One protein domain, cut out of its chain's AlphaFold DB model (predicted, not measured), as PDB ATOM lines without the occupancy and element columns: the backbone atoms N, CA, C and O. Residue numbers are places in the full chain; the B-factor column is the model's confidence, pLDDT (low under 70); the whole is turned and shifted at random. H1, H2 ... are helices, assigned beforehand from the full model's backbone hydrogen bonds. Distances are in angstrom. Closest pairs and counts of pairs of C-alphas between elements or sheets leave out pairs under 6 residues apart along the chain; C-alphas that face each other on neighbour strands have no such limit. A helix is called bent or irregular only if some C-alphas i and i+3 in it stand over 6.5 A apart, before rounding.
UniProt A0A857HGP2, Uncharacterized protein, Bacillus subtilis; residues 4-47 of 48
ATOM      1  N   ARG A   4     190.963 224.681 250.312       97.31
ATOM      2  CA  ARG A   4     192.391 224.888 250.016       97.31
ATOM      3  C   ARG A   4     192.733 226.316 249.594       97.31
ATOM      4  O   ARG A   4     193.812 226.793 249.930       97.31
ATOM      5  N   ASP A   5     191.866 226.965 248.826       96.75
ATOM      6  CA  ASP A   5     192.135 228.313 248.326       96.75
ATOM      7  C   ASP A   5     192.041 229.316 249.485       96.75
ATOM      8  O   ASP A   5     192.936 230.134 249.667       96.75
ATOM      9  N   TRP A   6     191.035 229.152 250.351       95.50
ATOM     10  CA  TRP A   6     190.905 229.905 251.601       95.50
ATOM     11  C   TRP A   6     192.087 229.693 252.550       95.50
ATOM     12  O   TRP A   6     192.596 230.656 253.116       95.50
ATOM     13  N   TYR A   7     192.564 228.455 252.691       96.75
ATOM     14  CA  TYR A   7     193.738 228.150 253.510       96.75
ATOM     15  C   TYR A   7     194.998 228.860 252.998       96.75
ATOM     16  O   TYR A   7     195.751 229.438 253.778       96.75
ATOM     17  N   ARG A   8     195.210 228.877 251.676       97.56
ATOM     18  CA  ARG A   8     196.347 229.574 251.056       97.56
ATOM     19  C   ARG A   8     196.287 231.083 251.261       97.56
ATOM     20  O   ARG A   8     197.312 231.676 251.584       97.56
ATOM     21  N   GLU A   9     195.115 231.688 251.104       96.88
ATOM     22  CA  GLU A   9     194.935 233.119 251.371       96.88
ATOM     23  C   GLU A   9     195.135 233.443 252.857       96.88
ATOM     24  O   GLU A   9     195.822 234.408 253.192       96.88
ATOM     25  N   ALA A  10     194.633 232.596 253.761       96.00
ATOM     26  CA  ALA A  10     194.848 232.751 255.196       96.00
ATOM     27  C   ALA A  10     196.339 232.722 255.557       96.00
ATOM     28  O   ALA A  10     196.798 233.579 256.308       96.00
ATOM     29  N   LEU A  11     197.103 231.792 254.973       97.81
ATOM     30  CA  LEU A  11     198.559 231.723 255.119       97.81
ATOM     31  C   LEU A  11     199.252 232.964 254.545       97.81
ATOM     32  O   LEU A  11     200.116 233.541 255.197       97.81
ATOM     33  N   ARG A  12     198.859 233.410 253.347       98.06
ATOM     34  CA  ARG A  12     199.454 234.578 252.678       98.06
ATOM     35  C   ARG A  12     199.264 235.870 253.474       98.06
ATOM     36  O   ARG A  12     200.155 236.714 253.492       98.06
ATOM     37  N   HIS A  13     198.105 236.017 254.108       96.94
ATOM     38  CA  HIS A  13     197.721 237.209 254.859       96.94
ATOM     39  C   HIS A  13     197.909 237.073 256.379       96.94
ATOM     40  O   HIS A  13     197.580 238.001 257.112       96.94
ATOM     41  N   ASN A  14     198.462 235.952 256.861       95.62
ATOM     42  CA  ASN A  14     198.640 235.644 258.285       95.62
ATOM     43  C   ASN A  14     197.342 235.727 259.113       95.62
ATOM     44  O   ASN A  14     197.345 236.170 260.264       95.62
ATOM     45  N   TYR A  15     196.215 235.269 258.559       96.19
ATOM     46  CA  TYR A  15     194.944 235.164 259.284       96.19
ATOM     47  C   TYR A  15     194.954 233.966 260.236       96.19
ATOM     48  O   TYR A  15     194.341 232.930 259.980       96.19
ATOM     49  N   TYR A  16     195.660 234.122 261.355       95.25
ATOM     50  CA  TYR A  16     195.989 233.041 262.284       95.25
ATOM     51  C   TYR A  16     194.772 232.261 262.796       95.25
ATOM     52  O   TYR A  16     194.768 231.033 262.761       95.25
ATOM     53  N   SER A  17     193.695 232.949 263.183       94.12
ATOM     54  CA  SER A  17     192.464 232.293 263.646       94.12
ATOM     55  C   SER A  17     191.822 231.415 262.568       94.12
ATOM     56  O   SER A  17     191.287 230.351 262.870       94.12
ATOM     57  N   LEU A  18     191.896 231.838 261.302       95.19
ATOM     58  CA  LEU A  18     191.361 231.076 260.175       95.19
ATOM     59  C   LEU A  18     192.261 229.885 259.826       95.19
ATOM     60  O   LEU A  18     191.745 228.811 259.524       95.19
ATOM     61  N   ILE A  19     193.584 230.055 259.910       97.44
ATOM     62  CA  ILE A  19     194.561 228.965 259.758       97.44
ATOM     63  C   ILE A  19     194.266 227.870 260.789       97.44
ATOM     64  O   ILE A  19     194.014 226.731 260.401       97.44
ATOM     65  N   LEU A  20     194.196 228.233 262.076       97.00
ATOM     66  CA  LEU A  20     193.900 227.300 263.165       97.00
ATOM     67  C   LEU A  20     192.556 226.593 262.979       97.00
ATOM     68  O   LEU A  20     192.469 225.380 263.147       97.00
ATOM     69  N   LEU A  21     191.508 227.333 262.602       96.06
ATOM     70  CA  LEU A  21     190.196 226.743 262.350       96.06
ATOM     71  C   LEU A  21     190.258 225.701 261.227       96.06
ATOM     72  O   LEU A  21     189.712 224.608 261.372       96.06
ATOM     73  N   ILE A  22     190.910 226.021 260.107       96.44
ATOM     74  CA  ILE A  22     191.017 225.098 258.973       96.44
ATOM     75  C   ILE A  22     191.832 223.861 259.364       96.44
ATOM     76  O   ILE A  22     191.406 222.743 259.072       96.44
ATOM     77  N   GLU A  23     192.963 224.032 260.048       97.56
ATOM     78  CA  GLU A  23     193.812 222.920 260.488       97.56
ATOM     79  C   GLU A  23     193.084 222.000 261.468       97.56
ATOM     80  O   GLU A  23     193.075 220.781 261.277       97.56
ATOM     81  N   PHE A  24     192.380 222.580 262.441       96.75
ATOM     82  CA  PHE A  24     191.543 221.840 263.376       96.75
ATOM     83  C   PHE A  24     190.462 221.030 262.647       96.75
ATOM     84  O   PHE A  24     190.283 219.840 262.900       96.75
ATOM     85  N   LEU A  25     189.738 221.641 261.705       96.38
ATOM     86  CA  LEU A  25     188.629 220.979 261.012       96.38
ATOM     87  C   LEU A  25     189.083 219.876 260.044       96.38
ATOM     88  O   LEU A  25     188.362 218.884 259.892       96.38
ATOM     89  N   VAL A  26     190.238 220.055 259.392       96.94
ATOM     90  CA  VAL A  26     190.777 219.138 258.375       96.94
ATOM     91  C   VAL A  26     191.587 218.008 259.005       96.94
ATOM     92  O   VAL A  26     191.358 216.844 258.682       96.94
ATOM     93  N   TYR A  27     192.535 218.326 259.886       96.94
ATOM     94  CA  TYR A  27     193.519 217.353 260.361       96.94
ATOM     95  C   TYR A  27     193.121 216.710 261.685       96.94
ATOM     96  O   TYR A  27     193.203 215.485 261.811       96.94
ATOM     97  N   GLU A  28     192.653 217.504 262.649       95.75
ATOM     98  CA  GLU A  28     192.287 216.987 263.970       95.75
ATOM     99  C   GLU A  28     190.888 216.367 263.960       95.75
ATOM    100  O   GLU A  28     190.715 215.178 264.229       95.75
ATOM    101  N   LYS A  29     189.878 217.159 263.590       95.56
ATOM    102  CA  LYS A  29     188.467 216.761 263.630       95.56
ATOM    103  C   LYS A  29     188.035 215.950 262.402       95.56
ATOM    104  O   LYS A  29     187.039 215.233 262.471       95.56
ATOM    105  N   LYS A  30     188.754 216.075 261.276       95.75
ATOM    106  CA  LYS A  30     188.497 215.372 259.999       95.75
ATOM    107  C   LYS A  30     187.053 215.496 259.491       95.75
ATOM    108  O   LYS A  30     186.488 214.540 258.967       95.75
ATOM    109  N   THR A  31     186.432 216.665 259.661       95.50
ATOM    110  CA  THR A  31     185.030 216.878 259.236       95.50
ATOM    111  C   THR A  31     184.859 217.572 257.900       95.50
ATOM    112  O   THR A  31     183.751 217.575 257.375       95.50
ATOM    113  N   ILE A  32     185.928 218.163 257.371       95.38
ATOM    114  CA  ILE A  32     185.981 218.712 256.016       95.38
ATOM    115  C   ILE A  32     187.336 218.351 255.401       95.38
ATOM    116  O   ILE A  32     188.304 218.104 256.119       95.38
ATOM    117  N   ASN A  33     187.425 218.382 254.078       96.69
ATOM    118  CA  ASN A  33     188.652 218.203 253.317       96.69
ATOM    119  C   ASN A  33     189.064 219.502 252.626       96.69
ATOM    120  O   ASN A  33     188.238 220.326 252.244       96.69
ATOM    121  N   LEU A  34     190.358 219.646 252.330       96.12
ATOM    122  CA  LEU A  34     190.872 220.782 251.551       96.12
ATOM    123  C   LEU A  34     190.248 220.896 250.146       96.12
ATOM    124  O   LEU A  34     190.261 221.972 249.547       96.12
ATOM    125  N   GLN A  35     189.738 219.790 249.598       96.94
ATOM    126  CA  GLN A  35     189.090 219.768 248.285       96.94
ATOM    127  C   GLN A  35     187.607 220.123 248.327       96.94
ATOM    128  O   GLN A  35     187.026 220.335 247.259       96.94
ATOM    129  N   ASP A  36     187.026 220.197 249.523       96.00
ATOM    130  CA  ASP A  36     185.625 220.533 249.691       96.00
ATOM    131  C   ASP A  36     185.371 221.965 249.223       96.00
ATOM    132  O   ASP A  36     186.271 222.822 249.250       96.00
ATOM    133  N   PRO A  37     184.147 222.247 248.764       95.56
ATOM    134  CA  PRO A  37     183.783 223.592 248.384       95.56
ATOM    135  C   PRO A  37     183.648 224.465 249.647       95.56
ATOM    136  O   PRO A  37     183.387 223.974 250.746       95.56
ATOM    137  N   GLU A  38     183.837 225.777 249.510       92.12
ATOM    138  CA  GLU A  38     183.868 226.721 250.643       92.12
ATOM    139  C   GLU A  38     182.622 226.698 251.544       92.12
ATOM    140  O   GLU A  38     182.697 227.100 252.703       92.12
ATOM    141  N   GLN A  39     181.476 226.202 251.059       92.44
ATOM    142  CA  GLN A  39     180.270 226.071 251.881       92.44
ATOM    143  C   GLN A  39     180.503 225.184 253.114       92.44
ATOM    144  O   GLN A  39     179.856 225.396 254.139       92.44
ATOM    145  N   ALA A  40     181.458 224.250 253.048       92.00
ATOM    146  CA  ALA A  40     181.873 223.439 254.186       92.00
ATOM    147  C   ALA A  40     182.481 224.289 255.323       92.00
ATOM    148  O   ALA A  40     182.259 223.994 256.495       92.00
ATOM    149  N   LEU A  41     183.186 225.377 254.987       90.81
ATOM    150  CA  LEU A  41     183.728 226.355 255.941       90.81
ATOM    151  C   LEU A  41     182.645 227.304 256.471       90.81
ATOM    152  O   LEU A  41     182.634 227.618 257.661       90.81
ATOM    153  N   ASN A  42     181.704 227.724 255.618       88.50
ATOM    154  CA  ASN A  42     180.666 228.705 255.968       88.50
ATOM    155  C   ASN A  42     179.813 228.297 257.179       88.50
ATOM    156  O   ASN A  42     179.388 229.160 257.946       88.50
ATOM    157  N   PHE A  43     179.575 226.997 257.375       85.50
ATOM    158  CA  PHE A  43     178.871 226.493 258.558       85.50
ATOM    159  C   PHE A  43     179.592 226.847 259.868       85.50
ATOM    160  O   PHE A  43     178.944 227.194 260.855       85.50
ATOM    161  N   TYR A  44     180.923 226.771 259.873       87.00
ATOM    162  CA  TYR A  44     181.752 227.037 261.048       87.00
ATOM    163  C   TYR A  44     182.023 228.529 261.228       87.00
ATOM    164  O   TYR A  44     181.984 229.018 262.351       87.00
ATOM    165  N   LEU A  45     182.208 229.262 260.127       85.88
ATOM    166  CA  LEU A  45     182.453 230.706 260.155       85.88
ATOM    167  C   LEU A  45     181.243 231.516 260.629       85.88
ATOM    168  O   LEU A  45     181.424 232.551 261.246       85.88
ATOM    169  N   ARG A  46     180.008 231.053 260.392       79.31
ATOM    170  CA  ARG A  46     178.795 231.731 260.893       79.31
ATOM    171  C   ARG A  46     178.595 231.633 262.409       79.31
ATOM    172  O   ARG A  46     177.690 232.276 262.930       79.31
ATOM    173  N   LYS A  47     179.349 230.769 263.094       59.50
ATOM    174  CA  LYS A  47     179.246 230.549 264.544       59.50
ATOM    175  C   LYS A  47     180.338 231.266 265.345       59.50
ATOM    176  O   LYS A  47     180.341 231.135 266.567       59.50
TER     177      LYS A  47
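AT A GLANCE: This is residues 4 to 47 of the 48 residues of an uncharacterized protein of Bacillus subtilis (UniProt A0A857HGP2). A hairpin of two helices, H1 and H2, makes one side of this small domain, and a shorter third helix, H3, is set near H2 at a steep angle to it, with H1 apart from H3. Between H2 and H3 the chain folds back in a loop, residues 29 to 38, that passes near the first turn of H1 on its way to H3. The printed part has 44 residues with three named helices, in the order H1, H2, H3, and no named strand; the class is all helix. The whole is compact, with a radius of gyration of the C-alphas of 9.6 A, and rounded, spanning 24 by 22 by 19 A along its three main axes.

IN THESE COORDINATES: H1 is residues 4 to 13, from C-alpha 4 at (192.391, 224.888, 250.016) to C-alpha 13, 14.3 A from first to last C-alpha. H2, the longest helix, is residues 16 to 28; it begins at C-alpha 16 at (195.989, 233.041, 262.284) and is 16.6 A long. It is neither bent nor irregular, but only just: C-alphas 25 and 28 are 6.2 A apart. H3 is residues 39 to 45 and is 9.7 A long, ending at C-alpha 45 at (182.453, 230.706, 260.155). It too is neither bent nor irregular, but only just, with C-alphas 40 and 43 at 6.1 A.

HOW THE PARTS SIT: H1 and H2 form a helical hairpin across a tight link of 2 residues. They touch, and their closest C-alphas, those of Ala 10 and Ile 19, are 5.9 A apart. They run opposite ways at a shallow tilt of 34 degrees, only just short of steep. H2 and H3 are close but not clearly touching: their closest C-alphas, those of Ile 22 and Leu 41, are 8.0 A apart. These two run opposite ways at a steep tilt of 59 degrees. H1 and H3 are apart. In H1 and H2 every O i to N i+4 pair is within hydrogen-bond range; in H3 1 of 3 such pairs is, beside 2 of 4 O i to N i+3 pairs.

THE WHOLE: The two C-alphas farthest apart are those of His 13 and Thr 31, at 24.4 A. The C-alphas of the first and last printed residues, Arg 4 and Lys 47, are 20.4 A apart. The printed part has no cut. The link from H2 to H3, 10 residues, is short but not tight, and no link is long. The mean pLDDT of the printed part is 93.9, and one printed residue, Lys 47, is under 70.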